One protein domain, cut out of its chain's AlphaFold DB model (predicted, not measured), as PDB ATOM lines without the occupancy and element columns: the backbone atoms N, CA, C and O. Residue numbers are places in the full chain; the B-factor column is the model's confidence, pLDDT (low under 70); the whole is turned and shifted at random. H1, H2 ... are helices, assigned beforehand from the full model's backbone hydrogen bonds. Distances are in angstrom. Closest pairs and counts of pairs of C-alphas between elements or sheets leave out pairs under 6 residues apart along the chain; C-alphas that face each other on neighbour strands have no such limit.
ATOM      1  N   LYS A   4      36.765   0.004  62.669       96.69
ATOM      2  CA  LYS A   4      36.636   1.409  62.264       96.69
ATOM      3  C   LYS A   4      37.819   1.814  61.383       96.69
ATOM      4  O   LYS A   4      37.613   2.262  60.259       96.69
ATOM      5  N   LEU A   5      39.043   1.583  61.859       97.38
ATOM      6  CA  LEU A   5      40.260   1.892  61.107       97.38
ATOM      7  C   LEU A   5      40.335   1.101  59.793       97.38
ATOM      8  O   LEU A   5      40.669   1.678  58.761       97.38
ATOM      9  N   PHE A   6      39.974  -0.188  59.805       97.88
ATOM     10  CA  PHE A   6      39.929  -1.021  58.598       97.88
ATOM     11  C   PHE A   6      39.024  -0.422  57.512       97.88
ATOM     12  O   PHE A   6      39.443  -0.310  56.356       97.88
ATOM     13  N   PHE A   7      37.807   0.001  57.864       98.12
ATOM     14  CA  PHE A   7      36.888   0.614  56.901       98.12
ATOM     15  C   PHE A   7      37.368   1.988  56.431       98.12
ATOM     16  O   PHE A   7      37.319   2.253  55.232       98.12
ATOM     17  N   ILE A   8      37.884   2.836  57.332       98.06
ATOM     18  CA  ILE A   8      38.456   4.141  56.956       98.06
ATOM     19  C   ILE A   8      39.602   3.944  55.958       98.06
ATOM     20  O   ILE A   8      39.627   4.602  54.918       98.06
ATOM     21  N   PHE A   9      40.525   3.022  56.239       98.38
ATOM     22  CA  PHE A   9      41.629   2.690  55.341       98.38
ATOM     23  C   PHE A   9      41.134   2.176  53.988       98.38
ATOM     24  O   PHE A   9      41.541   2.705  52.956       98.38
ATOM     25  N   SER A  10      40.226   1.197  53.984       98.38
ATOM     26  CA  SER A  10      39.720   0.576  52.753       98.38
ATOM     27  C   SER A  10      39.026   1.595  51.849       98.38
ATOM     28  O   SER A  10      39.295   1.653  50.652       98.38
ATOM     29  N   ILE A  11      38.176   2.451  52.425       98.38
ATOM     30  CA  ILE A  11      37.505   3.528  51.688       98.38
ATOM     31  C   ILE A  11      38.531   4.532  51.159       98.38
ATOM     32  O   ILE A  11      38.453   4.917  49.997       98.38
ATOM     33  N   THR A  12      39.508   4.927  51.981       98.31
ATOM     34  CA  THR A  12      40.564   5.867  51.571       98.31
ATOM     35  C   THR A  12      41.338   5.331  50.370       98.31
ATOM     36  O   THR A  12      41.476   6.036  49.373       98.31
ATOM     37  N   LEU A  13      41.789   4.075  50.437       98.50
ATOM     38  CA  LEU A  13      42.540   3.428  49.363       98.50
ATOM     39  C   LEU A  13      41.720   3.356  48.075       98.50
ATOM     40  O   LEU A  13      42.202   3.772  47.026       98.50
ATOM     41  N   ILE A  14      40.471   2.889  48.153       98.38
ATOM     42  CA  ILE A  14      39.600   2.754  46.978       98.38
ATOM     43  C   ILE A  14      39.305   4.117  46.350       98.38
ATOM     44  O   ILE A  14      39.345   4.242  45.132       98.38
ATOM     45  N   VAL A  15      39.019   5.148  47.150       98.31
ATOM     46  CA  VAL A  15      38.716   6.488  46.627       98.31
ATOM     47  C   VAL A  15      39.930   7.099  45.938       98.31
ATOM     48  O   VAL A  15      39.799   7.620  44.831       98.31
ATOM     49  N   LEU A  16      41.108   7.026  46.562       98.00
ATOM     50  CA  LEU A  16      42.340   7.542  45.964       98.00
ATOM     51  C   LEU A  16      42.670   6.811  44.663       98.00
ATOM     52  O   LEU A  16      42.978   7.454  43.660       98.00
ATOM     53  N   ASP A  17      42.560   5.486  44.656       97.75
ATOM     54  CA  ASP A  17      42.876   4.692  43.475       97.75
ATOM     55  C   ASP A  17      41.841   4.867  42.360       97.75
ATOM     56  O   ASP A  17      42.187   4.932  41.184       97.75
ATOM     57  N   PHE A  18      40.567   5.060  42.702       97.00
ATOM     58  CA  PHE A  18      39.537   5.370  41.716       97.00
ATOM     59  C   PHE A  18      39.841   6.673  40.964       97.00
ATOM     60  O   PHE A  18      39.642   6.744  39.751       97.00
ATOM     61  N   ILE A  19      40.380   7.687  41.653       96.44
ATOM     62  CA  ILE A  19      40.832   8.930  41.013       96.44
ATOM     63  C   ILE A  19      41.947   8.634  40.006       96.44
ATOM     64  O   ILE A  19      41.893   9.140  38.886       96.44
ATOM     65  N   TRP A  20      42.924   7.798  40.360       96.44
ATOM     66  CA  TRP A  20      43.983   7.375  39.439       96.44
ATOM     67  C   TRP A  20      43.438   6.629  38.224       96.44
ATOM     68  O   TRP A  20      43.770   6.976  37.089       96.44
ATOM     69  N   LEU A  21      42.533   5.673  38.439       94.75
ATOM     70  CA  LEU A  21      41.934   4.873  37.374       94.75
ATOM     71  C   LEU A  21      41.182   5.713  36.338       94.75
ATOM     72  O   LEU A  21      41.202   5.356  35.159       94.75
ATOM     73  N   ILE A  22      40.568   6.841  36.716       93.81
ATOM     74  CA  ILE A  22      39.919   7.755  35.754       93.81
ATOM     75  C   ILE A  22      40.910   8.206  34.670       93.81
ATOM     76  O   ILE A  22      40.556   8.259  33.493       93.81
ATOM     77  N   TYR A  23      42.155   8.488  35.048       92.06
ATOM     78  CA  TYR A  23      43.188   8.943  34.116       92.06
ATOM     79  C   TYR A  23      43.945   7.772  33.486       92.06
ATOM     80  O   TYR A  23      44.176   7.755  32.275       92.06
ATOM     81  N   PHE A  24      44.297   6.773  34.294       94.81
ATOM     82  CA  PHE A  24      45.166   5.674  33.889       94.81
ATOM     83  C   PHE A  24      44.464   4.635  33.006       94.81
ATOM     84  O   PHE A  24      45.088   4.078  32.101       94.81
ATOM     85  N   SER A  25      43.151   4.429  33.183       92.50
ATOM     86  CA  SER A  25      42.360   3.443  32.422       92.50
ATOM     87  C   SER A  25      42.439   3.627  30.903       92.50
ATOM     88  O   SER A  25      42.393   2.649  30.154       92.50
ATOM     89  N   LYS A  26      42.605   4.868  30.430       92.62
ATOM     90  CA  LYS A  26      42.782   5.167  29.004       92.62
ATOM     91  C   LYS A  26      44.143   4.700  28.484       92.62
ATOM     92  O   LYS A  26      44.214   4.149  27.388       92.62
ATOM     93  N   GLU A  27      45.211   4.924  29.249       94.38
ATOM     94  CA  GLU A  27      46.575   4.539  28.869       94.38
ATOM     95  C   GLU A  27      46.704   3.011  28.833       94.38
ATOM     96  O   GLU A  27      47.037   2.445  27.788       94.38
ATOM     97  N   ILE A  28      46.311   2.333  29.917       94.69
ATOM     98  CA  ILE A  28      46.331   0.865  29.987       94.69
ATOM     99  C   ILE A  28      45.390   0.231  28.954       94.69
ATOM    100  O   ILE A  28      45.753  -0.746  28.303       94.69
ATOM    101  N   GLY A  29      44.211   0.815  28.716       95.25
ATOM    102  CA  GLY A  29      43.258   0.319  27.723       95.25
ATOM    103  C   GLY A  29      43.830   0.307  26.302       95.25
ATOM    104  O   GLY A  29      43.588  -0.642  25.550       95.25
ATOM    105  N   ASN A  30      44.640   1.311  25.948       95.00
ATOM    106  CA  ASN A  30      45.343   1.358  24.665       95.00
ATOM    107  C   ASN A  30      46.417   0.266  24.564       95.00
ATOM    108  O   ASN A  30      46.501  -0.405  23.533       95.00
ATOM    109  N   VAL A  31      47.199   0.055  25.630       96.19
ATOM    110  CA  VAL A  31      48.220  -1.007  25.699       96.19
ATOM    111  C   VAL A  31      47.575  -2.383  25.556       96.19
ATOM    112  O   VAL A  31      47.962  -3.160  24.683       96.19
ATOM    113  N   ILE A  32      46.523  -2.656  26.328       96.06
ATOM    114  CA  ILE A  32      45.779  -3.915  26.260       96.06
ATOM    115  C   ILE A  32      45.210  -4.125  24.855       96.06
ATOM    116  O   ILE A  32      45.449  -5.170  24.255       96.06
ATOM    117  N   THR A  33      44.543  -3.123  24.276       96.38
ATOM    118  CA  THR A  33      43.973  -3.226  22.920       96.38
ATOM    119  C   THR A  33      45.046  -3.495  21.863       96.38
ATOM    120  O   THR A  33      44.831  -4.300  20.951       96.38
ATOM    121  N   LYS A  34      46.231  -2.885  21.996       95.50
ATOM    122  CA  LYS A  34      47.380  -3.143  21.117       95.50
ATOM    123  C   LYS A  34      47.848  -4.599  21.206       95.50
ATOM    124  O   LYS A  34      48.139  -5.177  20.156       95.50
ATOM    125  N   ILE A  35      47.891  -5.172  22.410       95.81
ATOM    126  CA  ILE A  35      48.325  -6.552  22.676       95.81
ATOM    127  C   ILE A  35      47.299  -7.565  22.151       95.81
ATOM    128  O   ILE A  35      47.634  -8.403  21.318       95.81
ATOM    129  N   GLN A  36      46.042  -7.483  22.599       95.94
ATOM    130  CA  GLN A  36      45.029  -8.520  22.340       95.94
ATOM    131  C   GLN A  36      44.191  -8.294  21.068       95.94
ATOM    132  O   GLN A  36      43.325  -9.107  20.751       95.94
ATOM    133  N   LYS A  37      44.396  -7.175  20.356       96.31
ATOM    134  CA  LYS A  37      43.644  -6.774  19.144       96.31
ATOM    135  C   LYS A  37      42.124  -6.677  19.339       96.31
ATOM    136  O   LYS A  37      41.358  -6.815  18.391       96.31
ATOM    137  N   SER A  38      41.688  -6.413  20.566       96.12
ATOM    138  CA  SER A  38      40.286  -6.206  20.931       96.12
ATOM    139  C   SER A  38      40.170  -5.255  22.130       96.12
ATOM    140  O   SER A  38      41.140  -5.117  22.885       96.12
ATOM    141  N   PRO A  39      39.023  -4.574  22.319       94.06
ATOM    142  CA  PRO A  39      38.846  -3.632  23.420       94.06
ATOM    143  C   PRO A  39      39.068  -4.284  24.788       94.06
ATOM    144  O   PRO A  39      38.675  -5.430  25.014       94.06
ATOM    145  N   MET A  40      39.671  -3.541  25.717       94.00
ATOM    146  CA  MET A  40      39.815  -3.980  27.106       94.00
ATOM    147  C   MET A  40      38.441  -4.276  27.722       94.00
ATOM    148  O   MET A  40      37.525  -3.456  27.650       94.00
ATOM    149  N   LYS A  41      38.314  -5.437  28.366       93.94
ATOM    150  CA  LYS A  41      37.112  -5.840  29.096       93.94
ATOM    151  C   LYS A  41      37.427  -5.956  30.579       93.94
ATOM    152  O   LYS A  41      38.337  -6.680  30.967       93.94
ATOM    153  N   ILE A  42      36.642  -5.271  31.402       91.88
ATOM    154  CA  ILE A  42      36.761  -5.326  32.858       91.88
ATOM    155  C   ILE A  42      35.828  -6.415  33.389       91.88
ATOM    156  O   ILE A  42      34.674  -6.516  32.970       91.88
ATOM    157  N   TYR A  43      36.327  -7.214  34.331       96.06
ATOM    158  CA  TYR A  43      35.559  -8.227  35.051       96.06
ATOM    159  C   TYR A  43      35.327  -7.752  36.495       96.06
ATOM    160  O   TYR A  43      36.229  -7.888  37.324       96.06
ATOM    161  N   PRO A  44      34.141  -7.202  36.829       94.69
ATOM    162  CA  PRO A  44      33.927  -6.514  38.106       94.69
ATOM    163  C   PRO A  44      34.159  -7.393  39.335       94.69
ATOM    164  O   PRO A  44      34.731  -6.936  40.315       94.69
ATOM    165  N   ILE A  45      33.770  -8.671  39.272       97.56
ATOM    166  CA  ILE A  45      33.953  -9.613  40.387       97.56
ATOM    167  C   ILE A  45      35.444  -9.804  40.691       97.56
ATOM    168  O   ILE A  45      35.840  -9.753  41.851       97.56
ATOM    169  N   ALA A  46      36.281  -9.969  39.661       97.50
ATOM    170  CA  ALA A  46      37.723 -10.114  39.840       97.50
ATOM    171  C   ALA A  46      38.349  -8.836  40.419       97.50
ATOM    172  O   ALA A  46      39.167  -8.922  41.330       97.50
ATOM    173  N   ALA A  47      37.913  -7.660  39.953       95.88
ATOM    174  CA  ALA A  47      38.365  -6.379  40.495       95.88
ATOM    175  C   ALA A  47      37.992  -6.225  41.980       95.88
ATOM    176  O   ALA A  47      38.848  -5.904  42.798       95.88
ATOM    177  N   ILE A  48      36.742  -6.525  42.353       97.25
ATOM    178  CA  ILE A  48      36.283  -6.474  43.751       97.25
ATOM    179  C   ILE A  48      37.112  -7.412  44.632       97.25
ATOM    180  O   ILE A  48      37.539  -7.016  45.715       97.25
ATOM    181  N   LEU A  49      37.368  -8.639  44.172       98.25
ATOM    182  CA  LEU A  49      38.183  -9.600  44.914       98.25
ATOM    183  C   LEU A  49      39.636  -9.128  45.062       98.25
ATOM    184  O   LEU A  49      40.203  -9.285  46.141       98.25
ATOM    185  N   ALA A  50      40.214  -8.506  44.031       97.25
ATOM    186  CA  ALA A  50      41.549  -7.920  44.109       97.25
ATOM    187  C   ALA A  50      41.614  -6.819  45.179       97.25
ATOM    188  O   ALA A  50      42.445  -6.902  46.083       97.25
ATOM    189  N   TYR A  51      40.687  -5.853  45.159       97.69
ATOM    190  CA  TYR A  51      40.635  -4.802  46.184       97.69
ATOM    191  C   TYR A  51      40.369  -5.352  47.583       97.69
ATOM    192  O   TYR A  51      40.966  -4.871  48.545       97.69
ATOM    193  N   LEU A  52      39.507  -6.363  47.717       98.19
ATOM    194  CA  LEU A  52      39.236  -7.001  49.004       98.19
ATOM    195  C   LEU A  52      40.512  -7.622  49.585       98.19
ATOM    196  O   LEU A  52      40.844  -7.366  50.742       98.19
ATOM    197  N   ILE A  53      41.243  -8.395  48.775       98.25
ATOM    198  CA  ILE A  53      42.515  -9.003  49.178       98.25
ATOM    199  C   ILE A  53      43.524  -7.912  49.534       98.25
ATOM    200  O   ILE A  53      44.121  -7.979  50.603       98.25
ATOM    201  N   MET A  54      43.658  -6.872  48.705       97.88
ATOM    202  CA  MET A  54      44.548  -5.743  48.986       97.88
ATOM    203  C   MET A  54      44.220  -5.085  50.328       97.88
ATOM    204  O   MET A  54      45.113  -4.930  51.156       97.88
ATOM    205  N   CYS A  55      42.956  -4.736  50.581       98.25
ATOM    206  CA  CYS A  55      42.544  -4.076  51.822       98.25
ATOM    207  C   CYS A  55      42.869  -4.928  53.054       98.25
ATOM    208  O   CYS A  55      43.403  -4.414  54.037       98.25
ATOM    209  N   ILE A  56      42.599  -6.235  52.988       98.19
ATOM    210  CA  ILE A  56      42.931  -7.183  54.059       98.19
ATOM    211  C   ILE A  56      44.452  -7.256  54.248       98.19
ATOM    212  O   ILE A  56      44.938  -7.068  55.364       98.19
ATOM    213  N   SER A  57      45.215  -7.485  53.178       98.06
ATOM    214  CA  SER A  57      46.676  -7.604  53.234       98.06
ATOM    215  C   SER A  57      47.333  -6.344  53.792       98.06
ATOM    216  O   SER A  57      48.147  -6.442  54.708       98.06
ATOM    217  N   TYR A  58      46.953  -5.160  53.304       98.19
ATOM    218  CA  TYR A  58      47.478  -3.902  53.831       98.19
ATOM    219  C   TYR A  58      47.144  -3.720  55.298       98.19
ATOM    220  O   TYR A  58      48.040  -3.367  56.060       98.19
ATOM    221  N   TYR A  59      45.902  -3.988  55.704       97.38
ATOM    222  CA  TYR A  59      45.515  -3.812  57.093       97.38
ATOM    223  C   TYR A  59      46.361  -4.684  58.032       97.38
ATOM    224  O   TYR A  59      46.944  -4.178  58.987       97.38
ATOM    225  N   TYR A  60      46.488  -5.980  57.736       97.50
ATOM    226  CA  TYR A  60      47.202  -6.916  58.611       97.50
ATOM    227  C   TYR A  60      48.726  -6.773  58.583       97.50
ATOM    228  O   TYR A  60      49.382  -7.104  59.568       97.50
ATOM    229  N   ILE A  61      49.304  -6.318  57.470       97.94
ATOM    230  CA  ILE A  61      50.764  -6.214  57.321       97.94
ATOM    231  C   ILE A  61      51.261  -4.818  57.696       97.94
ATOM    232  O   ILE A  61      52.354  -4.681  58.244       97.94
ATOM    233  N   SER A  62      50.484  -3.780  57.392       97.88
ATOM    234  CA  SER A  62      50.940  -2.387  57.454       97.88
ATOM    235  C   SER A  62      50.432  -1.629  58.674       97.88
ATOM    236  O   SER A  62      50.849  -0.492  58.863       97.88
ATOM    237  N   PHE A  63      49.578  -2.225  59.512       97.38
ATOM    238  CA  PHE A  63      49.233  -1.678  60.824       97.38
ATOM    239  C   PHE A  63      49.722  -2.589  61.949       97.38
ATOM    240  O   PHE A  63      49.459  -3.789  61.965       97.38
ATOM    241  N   GLU A  64      50.394  -1.997  62.931       95.88
ATOM    242  CA  GLU A  64      50.866  -2.658  64.146       95.88
ATOM    243  C   GLU A  64      50.222  -1.970  65.348       95.88
ATOM    244  O   GLU A  64      50.445  -0.785  65.571       95.88
ATOM    245  N   ASN A  65      49.390  -2.691  66.109       93.50
ATOM    246  CA  ASN A  65      48.600  -2.107  67.206       93.50
ATOM    247  C   ASN A  65      47.820  -0.846  66.768       93.50
ATOM    248  O   ASN A  65      47.842   0.178  67.448       93.50
ATOM    249  N   ASP A  66      47.181  -0.916  65.594       92.25
ATOM    250  CA  ASP A  66      46.462   0.186  64.934       92.25
ATOM    251  C   ASP A  66      47.318   1.418  64.567       92.25
ATOM    252  O   ASP A  66      46.781   2.440  64.136       92.25
ATOM    253  N   GLN A  67      48.647   1.331  64.666       95.56
ATOM    254  CA  GLN A  67      49.570   2.359  64.185       95.56
ATOM    255  C   GLN A  67      50.114   1.998  62.798       95.56
ATOM    256  O   GLN A  67      50.469   0.840  62.567       95.56
ATOM    257  N   PRO A  68      50.200   2.956  61.859       97.50
ATOM    258  CA  PRO A  68      50.678   2.681  60.513       97.50
ATOM    259  C   PRO A  68      52.196   2.448  60.506       97.50
ATOM    260  O   PRO A  68      52.977   3.275  60.976       97.50
ATOM    261  N   ASN A  69      52.628   1.349  59.895       98.25
ATOM    262  CA  ASN A  69      54.014   1.090  59.533       98.25
ATOM    263  C   ASN A  69      54.211   1.424  58.047       98.25
ATOM    264  O   ASN A  69      53.959   0.606  57.160       98.25
ATOM    265  N   TYR A  70      54.670   2.647  57.774       98.12
ATOM    266  CA  TYR A  70      54.815   3.154  56.406       98.12
ATOM    267  C   TYR A  70      55.815   2.360  55.563       98.12
ATOM    268  O   TYR A  70      55.609   2.230  54.360       98.12
ATOM    269  N   LEU A  71      56.867   1.804  56.174       98.38
ATOM    270  CA  LEU A  71      57.839   0.986  55.450       98.38
ATOM    271  C   LEU A  71      57.200  -0.323  54.983       98.38
ATOM    272  O   LEU A  71      57.322  -0.676  53.813       98.38
ATOM    273  N   LYS A  72      56.469  -1.016  55.867       98.44
ATOM    274  CA  LYS A  72      55.719  -2.222  55.485       98.44
ATOM    275  C   LYS A  72      54.652  -1.914  54.437       98.44
ATOM    276  O   LYS A  72      54.522  -2.674  53.484       98.44
ATOM    277  N   GLY A  73      53.968  -0.778  54.562       98.38
ATOM    278  CA  GLY A  73      53.023  -0.287  53.559       98.38
ATOM    279  C   GLY A  73      53.652  -0.062  52.188       98.38
ATOM    280  O   GLY A  73      53.153  -0.580  51.194       98.38
ATOM    281  N   ALA A  74      54.769   0.668  52.136       98.62
ATOM    282  CA  ALA A  74      55.496   0.946  50.900       98.62
ATOM    283  C   ALA A  74      56.026  -0.337  50.244       98.62
ATOM    284  O   ALA A  74      55.883  -0.516  49.038       98.62
ATOM    285  N   LEU A  75      56.602  -1.249  51.038       98.62
ATOM    286  CA  LEU A  75      57.102  -2.535  50.549       98.62
ATOM    287  C   LEU A  75      55.975  -3.436  50.045       98.62
ATOM    288  O   LEU A  75      56.143  -4.094  49.023       98.62
ATOM    289  N   LEU A  76      54.825  -3.453  50.722       98.50
ATOM    290  CA  LEU A  76      53.663  -4.209  50.265       98.50
ATOM    291  C   LEU A  76      53.069  -3.614  48.981       98.50
ATOM    292  O   LEU A  76      52.713  -4.370  48.081       98.50
ATOM    293  N   GLY A  77      53.031  -2.284  48.857       98.31
ATOM    294  CA  GLY A  77      52.675  -1.605  47.607       98.31
ATOM    295  C   GLY A  77      53.599  -1.967  46.464       98.31
ATOM    296  O   GLY A  77      53.140  -2.414  45.414       98.31
ATOM    297  N   LEU A  78      54.906  -1.886  46.697       98.62
ATOM    298  CA  LEU A  78      55.903  -2.314  45.723       98.62
ATOM    299  C   LEU A  78      55.720  -3.788  45.346       98.62
ATOM    300  O   LEU A  78      55.809  -4.129  44.173       98.62
ATOM    301  N   ALA A  79      55.444  -4.661  46.315       98.56
ATOM    302  CA  ALA A  79      55.253  -6.082  46.063       98.56
ATOM    303  C   ALA A  79      54.008  -6.353  45.208       98.56
ATOM    304  O   ALA A  79      54.104  -7.101  44.240       98.56
ATOM    305  N   ILE A  80      52.860  -5.748  45.524       98.19
ATOM    306  CA  ILE A  80      51.602  -5.973  44.796       98.19
ATOM    307  C   ILE A  80      51.707  -5.434  43.367       98.19
ATOM    308  O   ILE A  80      51.557  -6.194  42.408       98.19
ATOM    309  N   TYR A  81      52.010  -4.144  43.226       98.31
ATOM    310  CA  TYR A  81      52.033  -3.478  41.924       98.31
ATOM    311  C   TYR A  81      53.243  -3.909  41.095       98.31
ATOM    312  O   TYR A  81      53.113  -4.183  39.906       98.31
ATOM    313  N   GLY A  82      54.407  -4.070  41.729       98.44
ATOM    314  CA  GLY A  82      55.606  -4.580  41.070       98.44
ATOM    315  C   GLY A  82      55.418  -5.997  40.548       98.44
ATOM    316  O   GLY A  82      55.710  -6.251  39.384       98.44
ATOM    317  N   THR A  83      54.889  -6.919  41.358       98.31
ATOM    318  CA  THR A  83      54.662  -8.298  40.892       98.31
ATOM    319  C   THR A  83      53.680  -8.326  39.728       98.31
ATOM    320  O   THR A  83      53.941  -9.014  38.743       98.31
ATOM    321  N   TYR A  84      52.583  -7.569  39.804       97.31
ATOM    322  CA  TYR A  84      51.606  -7.480  38.719       97.31
ATOM    323  C   TYR A  84      52.235  -6.946  37.424       97.31
ATOM    324  O   TYR A  84      52.210  -7.629  36.398       97.31
ATOM    325  N   GLU A  85      52.877  -5.778  37.479       97.94
ATOM    326  CA  GLU A  85      53.449  -5.133  36.299       97.94
ATOM    327  C   GLU A  85      54.627  -5.912  35.703       97.94
ATOM    328  O   GLU A  85      54.684  -6.104  34.489       97.94
ATOM    329  N   PHE A  86      55.546  -6.434  36.522       98.50
ATOM    330  CA  PHE A  86      56.650  -7.250  36.008       98.50
ATOM    331  C   PHE A  86      56.167  -8.586  35.435       98.50
ATOM    332  O   PHE A  86      56.726  -9.049  34.441       98.50
ATOM    333  N   THR A  87      55.110  -9.188  35.993       98.25
ATOM    334  CA  THR A  87      54.498 -10.398  35.411       98.25
ATOM    335  C   THR A  87      53.885 -10.091  34.048       98.25
ATOM    336  O   THR A  87      54.095 -10.847  33.096       98.25
ATOM    337  N   ASN A  88      53.181  -8.964  33.915       97.50
ATOM    338  CA  ASN A  88      52.637  -8.526  32.631       97.50
ATOM    339  C   ASN A  88      53.744  -8.221  31.620       97.50
ATOM    340  O   ASN A  88      53.661  -8.687  30.486       97.50
ATOM    341  N   TYR A  89      54.808  -7.526  32.029       97.75
ATOM    342  CA  TYR A  89      55.959  -7.233  31.172       97.75
ATOM    343  C   TYR A  89      56.697  -8.501  30.718       97.75
ATOM    344  O   TYR A  89      57.155  -8.580  29.581       97.75
ATOM    345  N   ALA A  90      56.766  -9.527  31.571       97.94
ATOM    346  CA  ALA A  90      57.324 -10.830  31.211       97.94
ATOM    347  C   ALA A  90      56.409 -11.641  30.272       97.94
ATOM    348  O   ALA A  90      56.897 -12.442  29.477       97.94
ATOM    349  N   THR A  91      55.089 -11.451  30.363       97.62
ATOM    350  CA  THR A  91      54.093 -12.249  29.628       97.62
ATOM    351  C   THR A  91      53.739 -11.640  28.270       97.62
ATOM    352  O   THR A  91      53.572 -12.360  27.283       97.62
ATOM    353  N   PHE A  92      53.614 -10.315  28.192       96.81
ATOM    354  CA  PHE A  92      53.144  -9.605  27.008       96.81
ATOM    355  C   PHE A  92      54.283  -8.883  26.289       96.81
ATOM    356  O   PHE A  92      54.860  -7.927  26.796       96.81
ATOM    357  N   LYS A  93      54.530  -9.274  25.033       92.56
ATOM    358  CA  LYS A  93      55.589  -8.702  24.182       92.56
ATOM    359  C   LYS A  93      55.516  -7.175  24.023       92.56
ATOM    360  O   LYS A  93      56.549  -6.529  23.910       92.56
ATOM    361  N   ASP A  94      54.306  -6.622  23.959       94.69
ATOM    362  CA  ASP A  94      54.059  -5.197  23.710       94.69
ATOM    363  C   ASP A  94      53.635  -4.429  24.979       94.69
ATOM    364  O   ASP A  94      53.006  -3.373  24.863       94.69
ATOM    365  N   TRP A  95      53.943  -4.945  26.179       97.44
ATOM    366  CA  TRP A  95      53.697  -4.211  27.425       97.44
ATOM    367  C   TRP A  95      54.550  -2.940  27.487       97.44
ATOM    368  O   TRP A  95      55.750  -2.964  27.211       97.44
ATOM    369  N   ASP A  96      53.929  -1.816  27.838       96.31
ATOM    370  CA  ASP A  96      54.591  -0.514  27.834       96.31
ATOM    371  C   ASP A  96      55.387  -0.296  29.132       96.31
ATOM    372  O   ASP A  96      54.844  -0.350  30.236       96.31
ATOM    373  N   LEU A  97      56.683  -0.009  28.999       96.38
ATOM    374  CA  LEU A  97      57.562   0.267  30.135       96.38
ATOM    375  C   LEU A  97      57.145   1.537  30.902       96.38
ATOM    376  O   LEU A  97      57.324   1.609  32.117       96.38
ATOM    377  N   SER A  98      56.574   2.533  30.218       96.19
ATOM    378  CA  SER A  98      56.041   3.745  30.853       96.19
ATOM    379  C   SER A  98      54.874   3.413  31.785       96.19
ATOM    380  O   SER A  98      54.831   3.917  32.907       96.19
ATOM    381  N   VAL A  99      53.959   2.543  31.346       95.88
ATOM    382  CA  VAL A  99      52.815   2.075  32.150       95.88
ATOM    383  C   VAL A  99      53.311   1.359  33.403       95.88
ATOM    384  O   VAL A  99      52.899   1.728  34.500       95.88
ATOM    385  N   LEU A 100      54.278   0.451  33.249       97.19
ATOM    386  CA  LEU A 100      54.910  -0.263  34.361       97.19
ATOM    387  C   LEU A 100      55.484   0.675  35.419       97.19
ATOM    388  O   LEU A 100      55.189   0.540  36.606       97.19
ATOM    389  N   ILE A 101      56.308   1.641  35.010       98.00
ATOM    390  CA  ILE A 101      56.978   2.535  35.963       98.00
ATOM    391  C   ILE A 101      55.954   3.419  36.679       98.00
ATOM    392  O   ILE A 101      56.058   3.623  37.893       98.00
ATOM    393  N   LYS A 102      54.965   3.937  35.943       97.81
ATOM    394  CA  LYS A 102      53.905   4.780  36.503       97.81
ATOM    395  C   LYS A 102      53.060   4.017  37.515       97.81
ATOM    396  O   LYS A 102      52.862   4.537  38.610       97.81
ATOM    397  N   ASP A 103      52.606   2.811  37.182       97.44
ATOM    398  CA  ASP A 103      51.687   2.065  38.046       97.44
ATOM    399  C   ASP A 103      52.379   1.541  39.308       97.44
ATOM    400  O   ASP A 103      51.825   1.636  40.400       97.44
ATOM    401  N   ILE A 104      53.645   1.115  39.215       98.44
ATOM    402  CA  ILE A 104      54.445   0.779  40.405       98.44
ATOM    403  C   ILE A 104      54.629   2.007  41.303       98.44
ATOM    404  O   ILE A 104      54.453   1.923  42.521       98.44
ATOM    405  N   SER A 105      54.982   3.153  40.713       98.38
ATOM    406  CA  SER A 105      55.189   4.396  41.467       98.38
ATOM    407  C   SER A 105      53.901   4.846  42.157       98.38
ATOM    408  O   SER A 105      53.929   5.222  43.331       98.38
ATOM    409  N   TRP A 106      52.772   4.765  41.446       98.38
ATOM    410  CA  TRP A 106      51.455   5.044  42.002       98.38
ATOM    411  C   TRP A 106      51.104   4.067  43.119       98.38
ATOM    412  O   TRP A 106      50.695   4.510  44.183       98.38
ATOM    413  N   GLY A 107      51.337   2.769  42.930       98.25
ATOM    414  CA  GLY A 107      51.061   1.743  43.925       98.25
ATOM    415  C   GLY A 107      51.746   2.006  45.259       98.25
ATOM    416  O   GLY A 107      51.088   2.047  46.294       98.25
ATOM    417  N   VAL A 108      53.055   2.272  45.241       98.62
ATOM    418  CA  VAL A 108      53.821   2.612  46.454       98.62
ATOM    419  C   VAL A 108      53.294   3.895  47.104       98.62
ATOM    420  O   VAL A 108      53.110   3.944  48.326       98.62
ATOM    421  N   PHE A 109      53.040   4.931  46.301       98.62
ATOM    422  CA  PHE A 109      52.505   6.202  46.787       98.62
ATOM    423  C   PHE A 109      51.120   6.031  47.423       98.62
ATOM    424  O   PHE A 109      50.903   6.483  48.549       98.62
ATOM    425  N   LEU A 110      50.210   5.335  46.744       98.62
ATOM    426  CA  LEU A 110      48.853   5.039  47.186       98.62
ATOM    427  C   LEU A 110      48.864   4.315  48.528       98.62
ATOM    428  O   LEU A 110      48.106   4.701  49.419       98.62
ATOM    429  N   SER A 111      49.721   3.302  48.704       98.44
ATOM    430  CA  SER A 111      49.825   2.565  49.968       98.44
ATOM    431  C   SER A 111      50.165   3.500  51.124       98.44
ATOM    432  O   SER A 111      49.456   3.533  52.130       98.44
ATOM    433  N   VAL A 112      51.227   4.298  50.979       98.62
ATOM    434  CA  VAL A 112      51.699   5.195  52.045       98.62
ATOM    435  C   VAL A 112      50.695   6.317  52.305       98.62
ATOM    436  O   VAL A 112      50.387   6.603  53.464       98.62
ATOM    437  N   ALA A 113      50.139   6.919  51.251       98.56
ATOM    438  CA  ALA A 113      49.135   7.972  51.361       98.56
ATOM    439  C   ALA A 113      47.863   7.470  52.056       98.56
ATOM    440  O   ALA A 113      47.351   8.138  52.955       98.56
ATOM    441  N   SER A 114      47.391   6.270  51.706       98.56
ATOM    442  CA  SER A 114      46.202   5.667  52.316       98.56
ATOM    443  C   SER A 114      46.411   5.391  53.801       98.56
ATOM    444  O   SER A 114      45.536   5.705  54.611       98.56
ATOM    445  N   LEU A 115      47.583   4.873  54.190       98.31
ATOM    446  CA  LEU A 115      47.942   4.684  55.600       98.31
ATOM    447  C   LEU A 115      47.958   6.017  56.352       98.31
ATOM    448  O   LEU A 115      47.306   6.155  57.382       98.31
ATOM    449  N   PHE A 116      48.647   7.022  55.810       98.31
ATOM    450  CA  PHE A 116      48.755   8.334  56.443       98.31
ATOM    451  C   PHE A 116      47.385   8.997  56.646       98.31
ATOM    452  O   PHE A 116      47.055   9.418  57.757       98.31
ATOM    453  N   ILE A 117      46.574   9.069  55.589       98.25
ATOM    454  CA  ILE A 117      45.260   9.720  55.622       98.25
ATOM    455  C   ILE A 117      44.321   8.979  56.574       98.25
ATOM    456  O   ILE A 117      43.696   9.609  57.427       98.25
ATOM    457  N   SER A 118      44.254   7.650  56.487       97.75
ATOM    458  CA  SER A 118      43.360   6.859  57.340       97.75
ATOM    459  C   SER A 118      43.716   6.951  58.823       97.75
ATOM    460  O   SER A 118      42.820   7.123  59.649       97.75
ATOM    461  N   SER A 119      45.005   6.946  59.175       96.12
ATOM    462  CA  SER A 119      45.447   7.164  60.555       96.12
ATOM    463  C   SER A 119      45.121   8.566  61.063       96.12
ATOM    464  O   SER A 119      44.741   8.720  62.222       96.12
ATOM    465  N   LYS A 120      45.227   9.600  60.217       96.75
ATOM    466  CA  LYS A 120      44.820  10.963  60.592       96.75
ATOM    467  C   LYS A 120      43.313  11.063  60.810       96.75
ATOM    468  O   LYS A 120      42.899  11.600  61.832       96.75
ATOM    469  N   LEU A 121      42.509  10.512  59.902       95.94
ATOM    470  CA  LEU A 121      41.048  10.509  60.014       95.94
ATOM    471  C   LEU A 121      40.560   9.728  61.238       95.94
ATOM    472  O   LEU A 121      39.669  10.199  61.940       95.94
ATOM    473  N   ASN A 122      41.168   8.579  61.539       94.75
ATOM    474  CA  ASN A 122      40.793   7.758  62.690       94.75
ATOM    475  C   ASN A 122      41.042   8.443  64.046       94.75
ATOM    476  O   ASN A 122      40.406   8.072  65.024       94.75
ATOM    477  N   ASN A 123      41.956   9.417  64.112       90.44
ATOM    478  CA  ASN A 123      42.211  10.199  65.326       90.44
ATOM    479  C   ASN A 123      41.304  11.436  65.454       90.44
ATOM    480  O   ASN A 123      41.236  12.024  66.530       90.44
ATOM    481  N   LEU A 124      40.670  11.872  64.359       90.88
ATOM    482  CA  LEU A 124      39.806  13.058  64.323       90.88
ATOM    483  C   LEU A 124      38.344  12.743  64.659       90.88
ATOM    484  O   LEU A 124      37.637  13.601  65.182       90.88
ATOM    485  N   ILE A 125      37.898  11.537  64.314       85.75
ATOM    486  CA  ILE A 125      36.542  11.001  64.512       85.75
ATOM    487  C   ILE A 125      36.627   9.922  65.581       85.75
ATOM    488  O   ILE A 125      35.614   9.573  66.222       85.75
TER     489      ILE A 125
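This is residues 4 to 125 of the 125 residues of an uncharacterized protein of viral metagenome (UniProt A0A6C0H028). What shape is this? A rod: long, kinked H1 runs beside H4, H4 beside H3, and H2 crosses slantwise from H1 to H3. What makes it? There are 122 residues printed with four named helices, H1 to H4 in order, all helix, compact, radius of gyration of the C-alphas 15.3 A, spanning 49 by 24 by 21 A.

What touches the longest helix? H1, residues 4 to 36, touches H4, residues 97 to 124, at a shallow tilt of 14 degrees, opposite ways; the closest C-alphas, Phe 9 and Ser 118, are 4.9 A apart. With residues 6 to 14 alone it touches H2, residues 44 to 62, the closest C-alphas being Ser 10 and Cys 55, 5.5 A. What remains? H3, residues 70 to 91, forms hairpins with H2 and H4, closest C-alphas Ser 62 and Gly 73, 4.9 A, and Gly 77 and Val 108, 4.5 A. In H2, H3 and H4 every O i to N i+4 pair is within hydrogen-bond range, in H1 26 of 29.

Where does H1 begin? C-alpha 4 is at (36.636, 1.409, 62.264), and H1 is 42.0 A long with a kink of 59 degrees near residue 23. Where does H4 end? C-alpha 124 is at (39.806, 13.058, 64.323).

How large? The farthest C-alphas, Lys 37 and Leu 124, are 49.5 A apart. Any cut or doubt? The printed part has no cut, and no printed residue is under 70 in pLDDT.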